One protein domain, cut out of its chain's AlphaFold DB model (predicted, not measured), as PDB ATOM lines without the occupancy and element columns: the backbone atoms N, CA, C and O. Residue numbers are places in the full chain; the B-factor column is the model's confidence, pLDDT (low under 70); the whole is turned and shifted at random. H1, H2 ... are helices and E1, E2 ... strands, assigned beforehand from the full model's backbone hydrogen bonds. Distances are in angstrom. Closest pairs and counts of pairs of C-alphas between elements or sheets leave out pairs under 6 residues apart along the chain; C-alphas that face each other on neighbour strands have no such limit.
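This is residues 31 to 153 of the 1265 residues of an uncharacterized protein of Streptomyces sp. CNZ279 (UniProt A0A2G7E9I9). A small twisted sheet of three strands has H4 over one face and short H2 over the other, while the long helix H1 runs past the edge strand E2 and sticks out beyond the body with its residues 42 to 45 and the tail 31 to 41 before them. H3 packs on the later part of H1, near the same edge of the sheet. The printed part has 123 residues with four named helices and three named strands, in the order H1, H2, H3, E1, E2, H4, E3; the sheet runs E2, E1, E3 and is antiparallel throughout, and the class is mixed, helices and strands. It is only just compact, close to loose, with a radius of gyration of the C-alphas of 16.2 A, and elongated, spanning 51 by 32 by 22 A.

In the sheet, E1 is residues 107 to 112, E2 residues 118 to 123, and E3 residues 141 to 147, 18.7 A long, ending at C-alpha 147 (214.645, 209.420, 290.481). H1, residues 42 to 71, measures 43.4 A from C-alpha 42 (242.270, 186.170, 294.889) to C-alpha 71 (202.944, 198.121, 280.913). H2 is residues 77 to 82, H3 residues 84 to 93, 14.4 A long, and H4 residues 128 to 137, 14.5 A long.

The sheet is only just strongly twisted, its C-alphas lying up to 4.4 A off the best plane. E1 and E2 form a hairpin, with N 109 and O 121 at 2.8 A, within hydrogen-bond range. E1 and E3 are antiparallel at 158 degrees, with N 108 and O 146 at 2.8 A, also within range. E2, H4 and E3 make a split strand-helix-strand unit, two strands running the same way with E1 between them in the sheet; its crossover is right-handed. H4 lies over E1 at a height over the sheet of 8.7 A, along the strands; its closest C-alphas to E3 are Asp 132 and Pro 142, 6.7 A apart. H2 is on the opposite face, over E1 at a height of 9.5 A. H1 only grazes the sheet with residues 53 to 64, and H3 with residues 84 to 86. H1, with residues 58 to 69 alone, touches H3, the C-alphas of Glu 62 and Ala 89 being closest at 4.8 A. H2 and H3 touch only at the corner, Val 80 and Trp 87 having the closest C-alphas, 4.7 A. H4 is apart from H1, H2 and H3. Every O i to N i+4 pair is within hydrogen-bond range in H1, H2 and H3; in H4, 5 of 6 are.

The C-alphas of Ala 36 and Glu 103 are the farthest apart, 52.8 A. Residues 31 to 45 stand free; the body without them spans 38 by 28 by 21 A. The printed part has no cut. The link from H3 to E1, 13 residues, is long. Mean pLDDT of the printed part is 87.2, and residue 153 is under 70.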
ATOM      1  N   LEU A  31     243.507 179.612 276.250       82.44
ATOM      2  CA  LEU A  31     243.413 178.289 276.846       82.44
ATOM      3  C   LEU A  31     241.945 177.895 277.017       82.44
ATOM      4  O   LEU A  31     241.110 178.711 277.389       82.44
ATOM      5  N   LYS A  32     241.634 176.617 276.770       76.81
ATOM      6  CA  LYS A  32     240.278 176.063 276.951       76.81
ATOM      7  C   LYS A  32     239.941 175.715 278.405       76.81
ATOM      8  O   LYS A  32     238.798 175.395 278.700       76.81
ATOM      9  N   LYS A  33     240.938 175.688 279.290       79.25
ATOM     10  CA  LYS A  33     240.789 175.319 280.701       79.25
ATOM     11  C   LYS A  33     241.508 176.338 281.578       79.25
ATOM     12  O   LYS A  33     242.520 176.898 281.151       79.25
ATOM     13  N   LEU A  34     240.996 176.511 282.795       84.00
ATOM     14  CA  LEU A  34     241.614 177.311 283.847       84.00
ATOM     15  C   LEU A  34     243.047 176.806 284.128       84.00
ATOM     16  O   LEU A  34     243.215 175.626 284.446       84.00
ATOM     17  N   PRO A  35     244.081 177.658 284.008       83.56
ATOM     18  CA  PRO A  35     245.456 177.296 284.346       83.56
ATOM     19  C   PRO A  35     245.616 177.035 285.840       83.56
ATOM     20  O   PRO A  35     245.110 177.809 286.651       83.56
ATOM     21  N   ALA A  36     246.388 176.010 286.208       82.75
ATOM     22  CA  ALA A  36     246.656 175.662 287.607       82.75
ATOM     23  C   ALA A  36     247.241 176.837 288.418       82.75
ATOM     24  O   ALA A  36     246.960 176.969 289.602       82.75
ATOM     25  N   GLN A  37     247.999 177.726 287.772       82.75
ATOM     26  CA  GLN A  37     248.624 178.908 288.378       82.75
ATOM     27  C   GLN A  37     247.596 179.944 288.866       82.75
ATOM     28  O   GLN A  37     247.827 180.639 289.860       82.75
ATOM     29  N   LEU A  38     246.456 180.030 288.171       81.75
ATOM     30  CA  LEU A  38     245.363 180.953 288.475       81.75
ATOM     31  C   LEU A  38     244.320 180.344 289.427       81.75
ATOM     32  O   LEU A  38     243.497 181.081 289.968       81.75
ATOM     33  N   VAL A  39     244.355 179.028 289.671       80.56
ATOM     34  CA  VAL A  39     243.463 178.363 290.635       80.56
ATOM     35  C   VAL A  39     243.712 178.931 292.035       80.56
ATOM     36  O   VAL A  39     244.849 179.000 292.497       80.56
ATOM     37  N   GLY A  40     242.641 179.370 292.700       73.12
ATOM     38  CA  GLY A  40     242.703 179.954 294.043       73.12
ATOM     39  C   GLY A  40     243.335 181.351 294.116       73.12
ATOM     40  O   GLY A  40     243.543 181.860 295.213       73.12
ATOM     41  N   ALA A  41     243.654 181.992 292.984       80.81
ATOM     42  CA  ALA A  41     244.178 183.355 292.990       80.81
ATOM     43  C   ALA A  41     243.074 184.357 293.401       80.81
ATOM     44  O   ALA A  41     242.052 184.419 292.713       80.81
ATOM     45  N   PRO A  42     243.282 185.206 294.433       79.12
ATOM     46  CA  PRO A  42     242.270 186.170 294.889       79.12
ATOM     47  C   PRO A  42     241.758 187.099 293.780       79.12
ATOM     48  O   PRO A  42     240.572 187.413 293.715       79.12
ATOM     49  N   ALA A  43     242.641 187.486 292.855       80.50
ATOM     50  CA  ALA A  43     242.294 188.321 291.710       80.50
ATOM     51  C   ALA A  43     241.324 187.622 290.734       80.50
ATOM     52  O   ALA A  43     240.415 188.261 290.211       80.50
ATOM     53  N   LEU A  44     241.456 186.305 290.523       83.56
ATOM     54  CA  LEU A  44     240.514 185.543 289.697       83.56
ATOM     55  C   LEU A  44     239.161 185.367 290.401       83.56
ATOM     56  O   LEU A  44     238.120 185.422 289.745       83.56
ATOM     57  N   THR A  45     239.168 185.174 291.722       81.75
ATOM     58  CA  THR A  45     237.943 185.128 292.533       81.75
ATOM     59  C   THR A  45     237.169 186.440 292.411       81.75
ATOM     60  O   THR A  45     235.983 186.413 292.092       81.75
ATOM     61  N   SER A  46     237.857 187.579 292.552       82.69
ATOM     62  CA  SER A  46     237.282 188.916 292.343       82.69
ATOM     63  C   SER A  46     236.702 189.080 290.931       82.69
ATOM     64  O   SER A  46     235.532 189.426 290.777       82.69
ATOM     65  N   LEU A  47     237.455 188.704 289.888       85.38
ATOM     66  CA  LEU A  47     236.985 188.776 288.499       85.38
ATOM     67  C   LEU A  47     235.739 187.901 288.244       85.38
ATOM     68  O   LEU A  47     234.841 188.273 287.488       85.38
ATOM     69  N   THR A  48     235.659 186.740 288.898       84.12
ATOM     70  CA  THR A  48     234.512 185.824 288.795       84.12
ATOM     71  C   THR A  48     233.280 186.368 289.525       84.12
ATOM     72  O   THR A  48     232.169 186.222 289.011       84.12
ATOM     73  N   ALA A  49     233.464 187.023 290.676       82.44
ATOM     74  CA  ALA A  49     232.395 187.700 291.410       82.44
ATOM     75  C   ALA A  49     231.815 188.880 290.612       82.44
ATOM     76  O   ALA A  49     230.600 188.965 290.443       82.44
ATOM     77  N   VAL A  50     232.674 189.713 290.010       87.25
ATOM     78  CA  VAL A  50     232.251 190.811 289.120       87.25
ATOM     79  C   VAL A  50     231.447 190.281 287.932       87.25
ATOM     80  O   VAL A  50     230.369 190.795 287.640       87.25
ATOM     81  N   ARG A  51     231.906 189.197 287.289       88.44
ATOM     82  CA  ARG A  51     231.142 188.532 286.220       88.44
ATOM     83  C   ARG A  51     229.745 188.112 286.688       88.44
ATOM     84  O   ARG A  51     228.781 188.280 285.945       88.44
ATOM     85  N   LYS A  52     229.634 187.530 287.886       85.50
ATOM     86  CA  LYS A  52     228.352 187.070 288.439       85.50
ATOM     87  C   LYS A  52     227.389 188.239 288.676       85.50
ATOM     88  O   LYS A  52     226.232 188.152 288.263       85.50
ATOM     89  N   ALA A  53     227.878 189.330 289.268       86.25
ATOM     90  CA  ALA A  53     227.095 190.543 289.502       86.25
ATOM     91  C   ALA A  53     226.546 191.123 288.188       86.25
ATOM     92  O   ALA A  53     225.350 191.383 288.087       86.25
ATOM     93  N   LEU A  54     227.383 191.221 287.150       89.38
ATOM     94  CA  LEU A  54     226.973 191.742 285.842       89.38
ATOM     95  C   LEU A  54     225.971 190.839 285.113       89.38
ATOM     96  O   LEU A  54     225.029 191.342 284.513       89.38
ATOM     97  N   ARG A  55     226.113 189.508 285.192       89.12
ATOM     98  CA  ARG A  55     225.120 188.578 284.612       89.12
ATOM     99  C   ARG A  55     223.754 188.704 285.282       89.12
ATOM    100  O   ARG A  55     222.730 188.696 284.601       89.12
ATOM    101  N   THR A  56     223.755 188.822 286.608       86.06
ATOM    102  CA  THR A  56     222.533 189.035 287.395       86.06
ATOM    103  C   THR A  56     221.886 190.357 286.994       86.06
ATOM    104  O   THR A  56     220.710 190.390 286.657       86.06
ATOM    105  N   HIS A  57     222.688 191.421 286.926       91.69
ATOM    106  CA  HIS A  57     222.251 192.749 286.510       91.69
ATOM    107  C   HIS A  57     221.643 192.774 285.099       91.69
ATOM    108  O   HIS A  57     220.534 193.275 284.929       91.69
ATOM    109  N   ARG A  58     222.303 192.156 284.107       92.06
ATOM    110  CA  ARG A  58     221.786 192.015 282.732       92.06
ATOM    111  C   ARG A  58     220.409 191.350 282.712       92.06
ATOM    112  O   ARG A  58     219.484 191.861 282.090       92.06
ATOM    113  N   THR A  59     220.256 190.258 283.460       88.44
ATOM    114  CA  THR A  59     218.977 189.537 283.572       88.44
ATOM    115  C   THR A  59     217.885 190.438 284.158       88.44
ATOM    116  O   THR A  59     216.806 190.553 283.577       88.44
ATOM    117  N   THR A  60     218.175 191.148 285.254       88.81
ATOM    118  CA  THR A  60     217.237 192.095 285.879       88.81
ATOM    119  C   THR A  60     216.826 193.220 284.926       88.81
ATOM    120  O   THR A  60     215.645 193.580 284.880       88.81
ATOM    121  N   CYS A  61     217.768 193.762 284.147       91.75
ATOM    122  CA  CYS A  61     217.488 194.790 283.144       91.75
ATOM    123  C   CYS A  61     216.521 194.265 282.077       91.75
ATOM    124  O   CYS A  61     215.500 194.895 281.806       91.75
ATOM    125  N   GLU A  62     216.801 193.088 281.510       91.94
ATOM    126  CA  GLU A  62     215.961 192.461 280.485       91.94
ATOM    127  C   GLU A  62     214.544 192.141 280.984       91.94
ATOM    128  O   GLU A  62     213.567 192.306 280.248       91.94
ATOM    129  N   GLU A  63     214.409 191.640 282.213       89.00
ATOM    130  CA  GLU A  63     213.111 191.319 282.813       89.00
ATOM    131  C   GLU A  63     212.287 192.580 283.081       89.00
ATOM    132  O   GLU A  63     211.103 192.633 282.727       89.00
ATOM    133  N   SER A  64     212.928 193.610 283.637       88.81
ATOM    134  CA  SER A  64     212.302 194.902 283.927       88.81
ATOM    135  C   SER A  64     211.872 195.611 282.645       88.81
ATOM    136  O   SER A  64     210.719 196.024 282.531       88.81
ATOM    137  N   ALA A  65     212.744 195.663 281.634       90.19
ATOM    138  CA  ALA A  65     212.432 196.251 280.335       90.19
ATOM    139  C   ALA A  65     211.246 195.539 279.663       90.19
ATOM    140  O   ALA A  65     210.310 196.187 279.192       90.19
ATOM    141  N   ARG A  66     211.208 194.198 279.700       89.19
ATOM    142  CA  ARG A  66     210.059 193.416 279.212       89.19
ATOM    143  C   ARG A  66     208.775 193.713 279.990       89.19
ATOM    144  O   ARG A  66     207.697 193.739 279.393       89.19
ATOM    145  N   ALA A  67     208.855 193.902 281.307       86.19
ATOM    146  CA  ALA A  67     207.702 194.266 282.127       86.19
ATOM    147  C   ALA A  67     207.178 195.668 281.786       86.19
ATOM    148  O   ALA A  67     205.972 195.840 281.612       86.19
ATOM    149  N   TRP A  68     208.067 196.643 281.603       88.06
ATOM    150  CA  TRP A  68     207.700 198.012 281.241       88.06
ATOM    151  C   TRP A  68     207.152 198.131 279.828       88.06
ATOM    152  O   TRP A  68     206.162 198.831 279.631       88.06
ATOM    153  N   ALA A  69     207.706 197.386 278.868       87.06
ATOM    154  CA  ALA A  69     207.157 197.296 277.518       87.06
ATOM    155  C   ALA A  69     205.703 196.792 277.542       87.06
ATOM    156  O   ALA A  69     204.834 197.362 276.884       87.06
ATOM    157  N   ARG A  70     205.407 195.770 278.364       86.25
ATOM    158  CA  ARG A  70     204.030 195.281 278.569       86.25
ATOM    159  C   ARG A  70     203.129 196.310 279.253       86.25
ATOM    160  O   ARG A  70     201.946 196.370 278.936       86.25
ATOM    161  N   ALA A  71     203.673 197.085 280.186       83.25
ATOM    162  CA  ALA A  71     202.944 198.121 280.913       83.25
ATOM    163  C   ALA A  71     202.786 199.437 280.121       83.25
ATOM    164  O   ALA A  71     202.083 200.333 280.580       83.25
ATOM    165  N   GLY A  72     203.426 199.569 278.950       85.25
ATOM    166  CA  GLY A  72     203.436 200.805 278.164       85.25
ATOM    167  C   GLY A  72     204.177 201.962 278.844       85.25
ATOM    168  O   GLY A  72     203.879 203.121 278.562       85.25
ATOM    169  N   ALA A  73     205.104 201.664 279.759       85.38
ATOM    170  CA  ALA A  73     205.889 202.671 280.465       85.38
ATOM    171  C   ALA A  73     207.041 203.206 279.594       85.38
ATOM    172  O   ALA A  73     207.506 202.527 278.678       85.38
ATOM    173  N   SER A  74     207.517 204.415 279.895       87.12
ATOM    174  CA  SER A  74     208.726 205.009 279.307       87.12
ATOM    175  C   SER A  74     209.853 205.071 280.334       87.12
ATOM    176  O   SER A  74     209.582 205.316 281.508       87.12
ATOM    177  N   ALA A  75     211.102 204.919 279.897       88.75
ATOM    178  CA  ALA A  75     212.280 205.009 280.762       88.75
ATOM    179  C   ALA A  75     213.052 206.326 280.531       88.75
ATOM    180  O   ALA A  75     213.131 206.800 279.397       88.75
ATOM    181  N   PRO A  76     213.645 206.941 281.568       91.31
ATOM    182  CA  PRO A  76     214.409 208.173 281.405       91.31
ATOM    183  C   PRO A  76     215.718 207.922 280.648       91.31
ATOM    184  O   PRO A  76     216.438 206.962 280.920       91.31
ATOM    185  N   ARG A  77     216.090 208.838 279.749       89.69
ATOM    186  CA  ARG A  77     217.335 208.777 278.965       89.69
ATOM    187  C   ARG A  77     218.582 208.737 279.849       89.69
ATOM    188  O   ARG A  77     219.559 208.076 279.521       89.69
ATOM    189  N   ALA A  78     218.513 209.348 281.026       89.31
ATOM    190  CA  ALA A  78     219.575 209.280 282.023       89.31
ATOM    191  C   ALA A  78     219.906 207.845 282.485       89.31
ATOM    192  O   ALA A  78     221.034 207.595 282.902       89.31
ATOM    193  N   LEU A  79     218.962 206.896 282.398       90.12
ATOM    194  CA  LEU A  79     219.188 205.495 282.774       90.12
ATOM    195  C   LEU A  79     220.110 204.779 281.784       90.12
ATOM    196  O   LEU A  79     221.010 204.056 282.201       90.12
ATOM    197  N   VAL A  80     219.936 205.034 280.485       88.81
ATOM    198  CA  VAL A  80     220.801 204.462 279.442       88.81
ATOM    199  C   VAL A  80     222.160 205.155 279.353       88.81
ATOM    200  O   VAL A  80     223.142 204.540 278.952       88.81
ATOM    201  N   GLU A  81     222.239 206.430 279.750       88.69
ATOM    202  CA  GLU A  81     223.509 207.160 279.873       88.69
ATOM    203  C   GLU A  81     224.354 206.656 281.048       88.69
ATOM    204  O   GLU A  81     225.583 206.672 280.975       88.69
ATOM    205  N   ALA A  82     223.704 206.216 282.129       86.62
ATOM    206  CA  ALA A  82     224.373 205.713 283.322       86.62
ATOM    207  C   ALA A  82     224.909 204.281 283.156       86.62
ATOM    208  O   ALA A  82     225.876 203.906 283.825       86.62
ATOM    209  N   ASP A  83     224.284 203.468 282.299       90.38
ATOM    210  CA  ASP A  83     224.587 202.044 282.179       90.38
ATOM    211  C   ASP A  83     224.223 201.469 280.790       90.38
ATOM    212  O   ASP A  83     223.043 201.414 280.426       90.38
ATOM    213  N   PRO A  84     225.215 200.985 280.017       85.81
ATOM    214  CA  PRO A  84     224.992 200.387 278.701       85.81
ATOM    215  C   PRO A  84     224.083 199.147 278.687       85.81
ATOM    216  O   PRO A  84     223.458 198.874 277.662       85.81
ATOM    217  N   GLU A  85     223.981 198.388 279.783       90.12
ATOM    218  CA  GLU A  85     223.110 197.201 279.836       90.12
ATOM    219  C   GLU A  85     221.627 197.599 279.799       90.12
ATOM    220  O   GLU A  85     220.816 196.943 279.140       90.12
ATOM    221  N   TRP A  86     221.275 198.731 280.422       92.19
ATOM    222  CA  TRP A  86     219.931 199.296 280.313       92.19
ATOM    223  C   TRP A  86     219.619 199.755 278.889       92.19
ATOM    224  O   TRP A  86     218.491 199.564 278.444       92.19
ATOM    225  N   TRP A  87     220.592 200.307 278.150       90.62
ATOM    226  CA  TRP A  87     220.397 200.637 276.731       90.62
ATOM    227  C   TRP A  87     219.988 199.394 275.936       90.62
ATOM    228  O   TRP A  87     218.936 199.404 275.299       90.62
ATOM    229  N   SER A  88     220.777 198.317 276.029       89.56
ATOM    230  CA  SER A  88     220.516 197.080 275.284       89.56
ATOM    231  C   SER A  88     219.155 196.484 275.642       89.56
ATOM    232  O   SER A  88     218.359 196.191 274.756       89.56
ATOM    233  N   ALA A  89     218.851 196.357 276.938       92.75
ATOM    234  CA  ALA A  89     217.604 195.752 277.397       92.75
ATOM    235  C   ALA A  89     216.358 196.551 276.974       92.75
ATOM    236  O   ALA A  89     215.342 195.963 276.597       92.75
ATOM    237  N   LEU A  90     216.420 197.886 277.037       92.69
ATOM    238  CA  LEU A  90     215.307 198.762 276.661       92.69
ATOM    239  C   LEU A  90     215.109 198.821 275.144       92.69
ATOM    240  O   LEU A  90     213.962 198.807 274.694       92.69
ATOM    241  N   GLU A  91     216.197 198.848 274.368       92.81
ATOM    242  CA  GLU A  91     216.156 198.786 272.903       92.81
ATOM    243  C   GLU A  91     215.546 197.457 272.431       92.81
ATOM    244  O   GLU A  91     214.580 197.469 271.664       92.81
ATOM    245  N   ASP A  92     216.019 196.327 272.968       92.44
ATOM    246  CA  ASP A  92     215.525 194.989 272.620       92.44
ATOM    247  C   ASP A  92     214.045 194.786 272.990       92.44
ATOM    248  O   ASP A  92     213.291 194.141 272.256       92.44
ATOM    249  N   ALA A  93     213.602 195.340 274.124       92.56
ATOM    250  CA  ALA A  93     212.207 195.265 274.564       92.56
ATOM    251  C   ALA A  93     211.291 196.316 273.901       92.56
ATOM    252  O   ALA A  93     210.069 196.223 274.040       92.56
ATOM    253  N   GLY A  94     211.850 197.305 273.196       90.69
ATOM    254  CA  GLY A  94     211.102 198.386 272.550       90.69
ATOM    255  C   GLY A  94     210.498 199.411 273.519       90.69
ATOM    256  O   GLY A  94     209.426 199.951 273.243       90.69
ATOM    257  N   VAL A  95     211.147 199.675 274.659       91.06
ATOM    258  CA  VAL A  95     210.677 200.653 275.657       91.06
ATOM    259  C   VAL A  95     211.055 202.081 275.219       91.06
ATOM    260  O   VAL A  95     212.235 202.351 274.994       91.06
ATOM    261  N   PRO A  96     210.102 203.028 275.105       90.50
ATOM    262  CA  PRO A  96     210.402 204.397 274.687       90.50
ATOM    263  C   PRO A  96     211.204 205.167 275.748       90.50
ATOM    264  O   PRO A  96     210.939 205.052 276.947       90.50
ATOM    265  N   LEU A  97     212.151 205.999 275.297       90.69
ATOM    266  CA  LEU A  97     212.958 206.868 276.163       90.69
ATOM    267  C   LEU A  97     212.352 208.277 276.289       90.69
ATOM    268  O   LEU A  97     211.898 208.845 275.296       90.69
ATOM    269  N   THR A  98     212.398 208.857 277.491       89.69
ATOM    270  CA  THR A  98     212.003 210.250 277.786       89.69
ATOM    271  C   THR A  98     213.193 211.078 278.286       89.69
ATOM    272  O   THR A  98     214.082 210.548 278.946       89.69
ATOM    273  N   GLU A  99     213.236 212.378 277.982       86.94
ATOM    274  CA  GLU A  99     214.275 213.295 278.494       86.94
ATOM    275  C   GLU A  99     214.047 213.690 279.965       86.94
ATOM    276  O   GLU A  99     214.964 214.150 280.646       86.94
ATOM    277  N   GLU A 100     212.828 213.512 280.479       81.50
ATOM    278  CA  GLU A 100     212.467 213.860 281.853       81.50
ATOM    279  C   GLU A 100     212.856 212.736 282.820       81.50
ATOM    280  O   GLU A 100     212.503 211.577 282.616       81.50
ATOM    281  N   ARG A 101     213.571 213.070 283.902       73.50
ATOM    282  CA  ARG A 101     214.009 212.091 284.917       73.50
ATOM    283  C   ARG A 101     212.886 211.650 285.873       73.50
ATOM    284  O   ARG A 101     213.076 210.694 286.603       73.50
ATOM    285  N   GLY A 102     211.710 212.279 285.831       74.94
ATOM    286  CA  GLY A 102     210.614 212.023 286.774       74.94
ATOM    287  C   GLY A 102     210.906 212.570 288.178       74.94
ATOM    288  O   GLY A 102     212.049 212.569 288.632       74.94
ATOM    289  N   GLU A 103     209.880 213.079 288.861       77.88
ATOM    290  CA  GLU A 103     210.027 213.671 290.205       77.88
ATOM    291  C   GLU A 103     209.902 212.631 291.335       77.88
ATOM    292  O   GLU A 103     210.479 212.838 292.396       77.88
ATOM    293  N   ASP A 104     209.260 211.484 291.067       78.31
ATOM    294  CA  ASP A 104     208.963 210.417 292.039       78.31
ATOM    295  C   ASP A 104     209.295 209.010 291.478       78.31
ATOM    296  O   ASP A 104     209.783 208.869 290.354       78.31
ATOM    297  N   GLY A 105     209.012 207.945 292.239       84.25
ATOM    298  CA  GLY A 105     209.144 206.545 291.804       84.25
ATOM    299  C   GLY A 105     210.452 205.868 292.230       84.25
ATOM    300  O   GLY A 105     211.087 206.268 293.202       84.25
ATOM    301  N   LEU A 106     210.851 204.811 291.518       88.81
ATOM    302  CA  LEU A 106     212.088 204.076 291.790       88.81
ATOM    303  C   LEU A 106     213.320 204.960 291.560       88.81
ATOM    304  O   LEU A 106     213.385 205.749 290.612       88.81
ATOM    305  N   PHE A 107     214.331 204.774 292.400       92.00
ATOM    306  CA  PHE A 107     215.614 205.452 292.311       92.00
ATOM    307  C   PHE A 107     216.609 204.619 291.511       92.00
ATOM    308  O   PHE A 107     216.867 203.462 291.838       92.00
ATOM    309  N   ALA A 108     217.221 205.230 290.501       93.12
ATOM    310  CA  ALA A 108     218.374 204.687 289.804       93.12
ATOM    311  C   ALA A 108     219.646 204.968 290.604       93.12
ATOM    312  O   ALA A 108     220.104 206.110 290.691       93.12
ATOM    313  N   ARG A 109     220.218 203.915 291.191       95.12
ATOM    314  CA  ARG A 109     221.454 203.942 291.972       95.12
ATOM    315  C   ARG A 109     222.593 203.314 291.169       95.12
ATOM    316  O   ARG A 109     222.609 202.103 290.949       95.12
ATOM    317  N   THR A 110     223.546 204.137 290.736       94.44
ATOM    318  CA  THR A 110     224.713 203.705 289.950       94.44
ATOM    319  C   THR A 110     225.886 203.376 290.859       94.44
ATOM    320  O   THR A 110     226.233 204.166 291.744       94.44
ATOM    321  N   TYR A 111     226.516 202.233 290.606       94.38
ATOM    322  CA  TYR A 111     227.681 201.747 291.327       94.38
ATOM    323  C   TYR A 111     228.892 201.597 290.403       94.38
ATOM    324  O   TYR A 111     228.811 200.942 289.363       94.38
ATOM    325  N   ALA A 112     230.033 202.135 290.834       91.50
ATOM    326  CA  ALA A 112     231.341 201.920 290.235       91.50
ATOM    327  C   ALA A 112     232.013 200.698 290.876       91.50
ATOM    328  O   ALA A 112     232.314 200.688 292.071       91.50
ATOM    329  N   GLY A 113     232.231 199.655 290.085       85.56
ATOM    330  CA  GLY A 113     232.810 198.391 290.518       85.56
ATOM    331  C   GLY A 113     234.285 198.219 290.163       85.56
ATOM    332  O   GLY A 113     234.915 199.070 289.519       85.56
ATOM    333  N   PRO A 114     234.862 197.072 290.552       81.62
ATOM    334  CA  PRO A 114     236.232 196.726 290.214       81.62
ATOM    335  C   PRO A 114     236.462 196.739 288.697       81.62
ATOM    336  O   PRO A 114     235.571 196.445 287.902       81.62
ATOM    337  N   HIS A 115     237.692 197.056 288.293       77.69
ATOM    338  CA  HIS A 115     238.106 197.148 286.887       77.69
ATOM    339  C   HIS A 115     237.407 198.247 286.057       77.69
ATOM    340  O   HIS A 115     237.498 198.228 284.828       77.69
ATOM    341  N   GLY A 116     236.774 199.231 286.711       79.38
ATOM    342  CA  GLY A 116     236.149 200.383 286.049       79.38
ATOM    343  C   GLY A 116     234.840 200.044 285.337       79.38
ATOM    344  O   GLY A 116     234.483 200.715 284.372       79.38
ATOM    345  N   LEU A 117     234.173 198.974 285.771       86.62
ATOM    346  CA  LEU A 117     232.861 198.557 285.283       86.62
ATOM    347  C   LEU A 117     231.778 199.206 286.146       86.62
ATOM    348  O   LEU A 117     231.970 199.361 287.349       86.62
ATOM    349  N   THR A 118     230.651 199.570 285.547       88.50
ATOM    350  CA  THR A 118     229.512 200.175 286.247       88.50
ATOM    351  C   THR A 118     228.278 199.291 286.123       88.50
ATOM    352  O   THR A 118     228.171 198.493 285.193       88.50
ATOM    353  N   LEU A 119     227.366 199.410 287.085       92.12
ATOM    354  CA  LEU A 119     226.002 198.892 286.976       92.12
ATOM    355  C   LEU A 119     225.033 199.829 287.699       92.12
ATOM    356  O   LEU A 119     225.403 200.439 288.707       92.12
ATOM    357  N   THR A 120     223.801 199.950 287.207       94.44
ATOM    358  CA  THR A 120     222.768 200.825 287.787       94.44
ATOM    359  C   THR A 120     221.542 200.031 288.225       94.44
ATOM    360  O   THR A 120     220.792 199.536 287.393       94.44
ATOM    361  N   GLN A 121     221.294 199.940 289.534       92.94
ATOM    362  CA  GLN A 121     220.120 199.252 290.087       92.94
ATOM    363  C   GLN A 121     218.949 200.218 290.273       92.94
ATOM    364  O   GLN A 121     219.160 201.377 290.623       92.94
ATOM    365  N   LEU A 122     217.718 199.734 290.080       90.06
ATOM    366  CA  LEU A 122     216.506 200.476 290.427       90.06
ATOM    367  C   LEU A 122     215.947 199.984 291.758       90.06
ATOM    368  O   LEU A 122     215.673 198.794 291.902       90.06
ATOM    369  N   LEU A 123     215.807 200.890 292.724       89.56
ATOM    370  CA  LEU A 123     215.485 200.563 294.113       89.56
ATOM    371  C   LEU A 123     214.469 201.565 294.687       89.56
ATOM    372  O   LEU A 123     214.522 202.744 294.327       89.56
ATOM    373  N   PRO A 124     213.585 201.151 295.608       87.75
ATOM    374  CA  PRO A 124     212.848 202.084 296.462       87.75
ATOM    375  C   PRO A 124     213.798 202.942 297.316       87.75
ATOM    376  O   PRO A 124     214.889 202.491 297.679       87.75
ATOM    377  N   GLU A 125     213.400 204.175 297.643       87.81
ATOM    378  CA  GLU A 125     214.252 205.148 298.354       87.81
ATOM    379  C   GLU A 125     214.784 204.612 299.691       87.81
ATOM    380  O   GLU A 125     215.963 204.756 300.016       87.81
ATOM    381  N   ASP A 126     213.917 203.952 300.451       87.00
ATOM    382  CA  ASP A 126     214.189 203.395 301.773       87.00
ATOM    383  C   ASP A 126     215.120 202.170 301.735       87.00
ATOM    384  O   ASP A 126     215.784 201.869 302.729       87.00
ATOM    385  N   VAL A 127     215.244 201.505 300.582       89.44
ATOM    386  CA  VAL A 127     216.169 200.381 300.354       89.44
ATOM    387  C   VAL A 127     217.595 200.864 300.075       89.44
ATOM    388  O   VAL A 127     218.562 200.205 300.479       89.44
ATOM    389  N   VAL A 128     217.753 202.023 299.421       91.31
ATOM    390  CA  VAL A 128     219.048 202.536 298.929       91.31
ATOM    391  C   VAL A 128     220.151 202.540 300.002       91.31
ATOM    392  O   VAL A 128     221.233 202.011 299.722       91.31
ATOM    393  N   PRO A 129     219.943 203.055 301.235       92.25
ATOM    394  CA  PRO A 129     221.012 203.118 302.236       92.25
ATOM    395  C   PRO A 129     221.556 201.742 302.639       92.25
ATOM    396  O   PRO A 129     222.746 201.606 302.927       92.25
ATOM    397  N   TYR A 130     220.699 200.719 302.654       92.69
ATOM    398  CA  TYR A 130     221.059 199.357 303.048       92.69
ATOM    399  C   TYR A 130     221.669 198.577 301.885       92.69
ATOM    400  O   TYR A 130     222.656 197.862 302.074       92.69
ATOM    401  N   ARG A 131     221.152 198.776 300.665       91.62
ATOM    402  CA  ARG A 131     221.757 198.221 299.453       91.62
ATOM    403  C   ARG A 131     223.162 198.772 299.226       91.62
ATOM    404  O   ARG A 131     224.064 198.007 298.904       91.62
ATOM    405  N   ASP A 132     223.392 200.052 299.511       93.81
ATOM    406  CA  ASP A 132     224.727 200.653 299.481       93.81
ATOM    407  C   ASP A 132     225.721 199.966 300.435       93.81
ATOM    408  O   ASP A 132     226.908 199.878 300.117       93.81
ATOM    409  N   LEU A 133     225.284 199.490 301.608       91.75
ATOM    410  CA  LEU A 133     226.157 198.761 302.538       91.75
ATOM    411  C   LEU A 133     226.573 197.403 301.969       91.75
ATOM    412  O   LEU A 133     227.755 197.070 302.017       91.75
ATOM    413  N   LEU A 134     225.622 196.666 301.390       90.25
ATOM    414  CA  LEU A 134     225.885 195.394 300.718       90.25
ATOM    415  C   LEU A 134     226.845 195.608 299.539       90.25
ATOM    416  O   LEU A 134     227.912 195.003 299.486       90.25
ATOM    417  N   MET A 135     226.525 196.538 298.639       90.25
ATOM    418  CA  MET A 135     227.313 196.783 297.428       90.25
ATOM    419  C   MET A 135     228.760 197.194 297.736       90.25
ATOM    420  O   MET A 135     229.684 196.691 297.096       90.25
ATOM    421  N   ARG A 136     228.993 198.025 298.767       91.00
ATOM    422  CA  ARG A 136     230.358 198.404 299.185       91.00
ATOM    423  C   ARG A 136     231.206 197.207 299.607       91.00
ATOM    424  O   ARG A 136     232.405 197.201 299.342       91.00
ATOM    425  N   GLU A 137     230.608 196.216 300.260       85.50
ATOM    426  CA  GLU A 137     231.297 194.990 300.671       85.50
ATOM    427  C   GLU A 137     231.727 194.140 299.465       85.50
ATOM    428  O   GLU A 137     232.819 193.577 299.467       85.50
ATOM    429  N   ASP A 138     230.927 194.145 298.395       83.56
ATOM    430  CA  ASP A 138     231.232 193.478 297.122       83.56
ATOM    431  C   ASP A 138     232.207 194.288 296.235       83.56
ATOM    432  O   ASP A 138     232.492 193.911 295.096       83.56
ATOM    433  N   GLY A 139     232.728 195.413 296.739       86.81
ATOM    434  CA  GLY A 139     233.656 196.293 296.024       86.81
ATOM    435  C   GLY A 139     232.990 197.266 295.047       86.81
ATOM    436  O   GLY A 139     233.688 197.876 294.237       86.81
ATOM    437  N   TRP A 140     231.667 197.427 295.123       91.06
ATOM    438  CA  TRP A 140     230.883 198.353 294.309       91.06
ATOM    439  C   TRP A 140     230.604 199.643 295.087       91.06
ATOM    440  O   TRP A 140     229.856 199.669 296.065       91.06
ATOM    441  N   LEU A 141     231.228 200.739 294.662       93.38
ATOM    442  CA  LEU A 141     231.127 202.035 295.320       93.38
ATOM    443  C   LEU A 141     229.989 202.860 294.709       93.38
ATOM    444  O   LEU A 141     229.923 202.981 293.489       93.38
ATOM    445  N   PRO A 142     229.103 203.459 295.519       93.38
ATOM    446  CA  PRO A 142     228.032 204.283 294.976       93.38
ATOM    447  C   PRO A 142     228.569 205.558 294.304       93.38
ATOM    448  O   PRO A 142     229.354 206.285 294.912       93.38
ATOM    449  N   GLU A 143     228.114 205.847 293.084       91.94
ATOM    450  CA  GLU A 143     228.600 206.956 292.245       91.94
ATOM    451  C   GLU A 143     227.477 207.923 291.831       91.94
ATOM    452  O   GLU A 143     227.658 209.139 291.882       91.94
ATOM    453  N   GLY A 144     226.294 207.401 291.488       89.94
ATOM    454  CA  GLY A 144     225.152 208.189 291.010       89.94
ATOM    455  C   GLY A 144     223.848 207.837 291.722       89.94
ATOM    456  O   GLY A 144     223.685 206.720 292.215       89.94
ATOM    457  N   LEU A 145     222.928 208.800 291.823       93.50
ATOM    458  CA  LEU A 145     221.561 208.592 292.310       93.50
ATOM    459  C   LEU A 145     220.612 209.609 291.676       93.50
ATOM    460  O   LEU A 145     220.868 210.809 291.762       93.50
ATOM    461  N   PHE A 146     219.529 209.142 291.062       91.56
ATOM    462  CA  PHE A 146     218.449 209.996 290.563       91.56
ATOM    463  C   PHE A 146     217.115 209.235 290.551       91.56
ATOM    464  O   PHE A 146     217.095 208.010 290.468       91.56
ATOM    465  N   THR A 147     216.003 209.957 290.654       90.38
ATOM    466  CA  THR A 147     214.645 209.420 290.481       90.38
ATOM    467  C   THR A 147     214.402 209.051 289.022       90.38
ATOM    468  O   THR A 147     215.050 209.612 288.143       90.38
ATOM    469  N   THR A 148     213.515 208.088 288.754       88.00
ATOM    470  CA  THR A 148     213.245 207.633 287.375       88.00
ATOM    471  C   THR A 148     211.842 207.931 286.856       88.00
ATOM    472  O   THR A 148     211.608 207.782 285.657       88.00
ATOM    473  N   GLY A 149     210.887 208.295 287.720       83.88
ATOM    474  CA  GLY A 149     209.470 208.387 287.351       83.88
ATOM    475  C   GLY A 149     208.766 207.032 287.213       83.88
ATOM    476  O   GLY A 149     207.560 206.996 286.980       83.88
ATOM    477  N   ILE A 150     209.490 205.913 287.344       85.50
ATOM    478  CA  ILE A 150     208.939 204.564 287.188       85.50
ATOM    479  C   ILE A 150     208.270 204.155 288.509       85.50
ATOM    480  O   ILE A 150     208.942 204.161 289.542       85.50
ATOM    481  N   PRO A 151     206.969 203.804 288.516       77.69
ATOM    482  CA  PRO A 151     206.279 203.419 289.742       77.69
ATOM    483  C   PRO A 151     206.845 202.110 290.300       77.69
ATOM    484  O   PRO A 151     207.193 201.201 289.544       77.69
ATOM    485  N   ASP A 152     206.894 202.007 291.627       73.31
ATOM    486  CA  ASP A 152     207.219 200.750 292.296       73.31
ATOM    487  C   ASP A 152     206.107 199.725 292.019       73.31
ATOM    488  O   ASP A 152     204.939 199.928 292.362       73.31
ATOM    489  N   GLY A 153     206.460 198.653 291.311       61.12
ATOM    490  CA  GLY A 153     205.518 197.666 290.788       61.12
ATOM    491  C   GLY A 153     204.970 196.699 291.835       61.12
ATOM    492  O   GLY A 153     204.036 195.961 291.519       61.12
TER     493      GLY A 153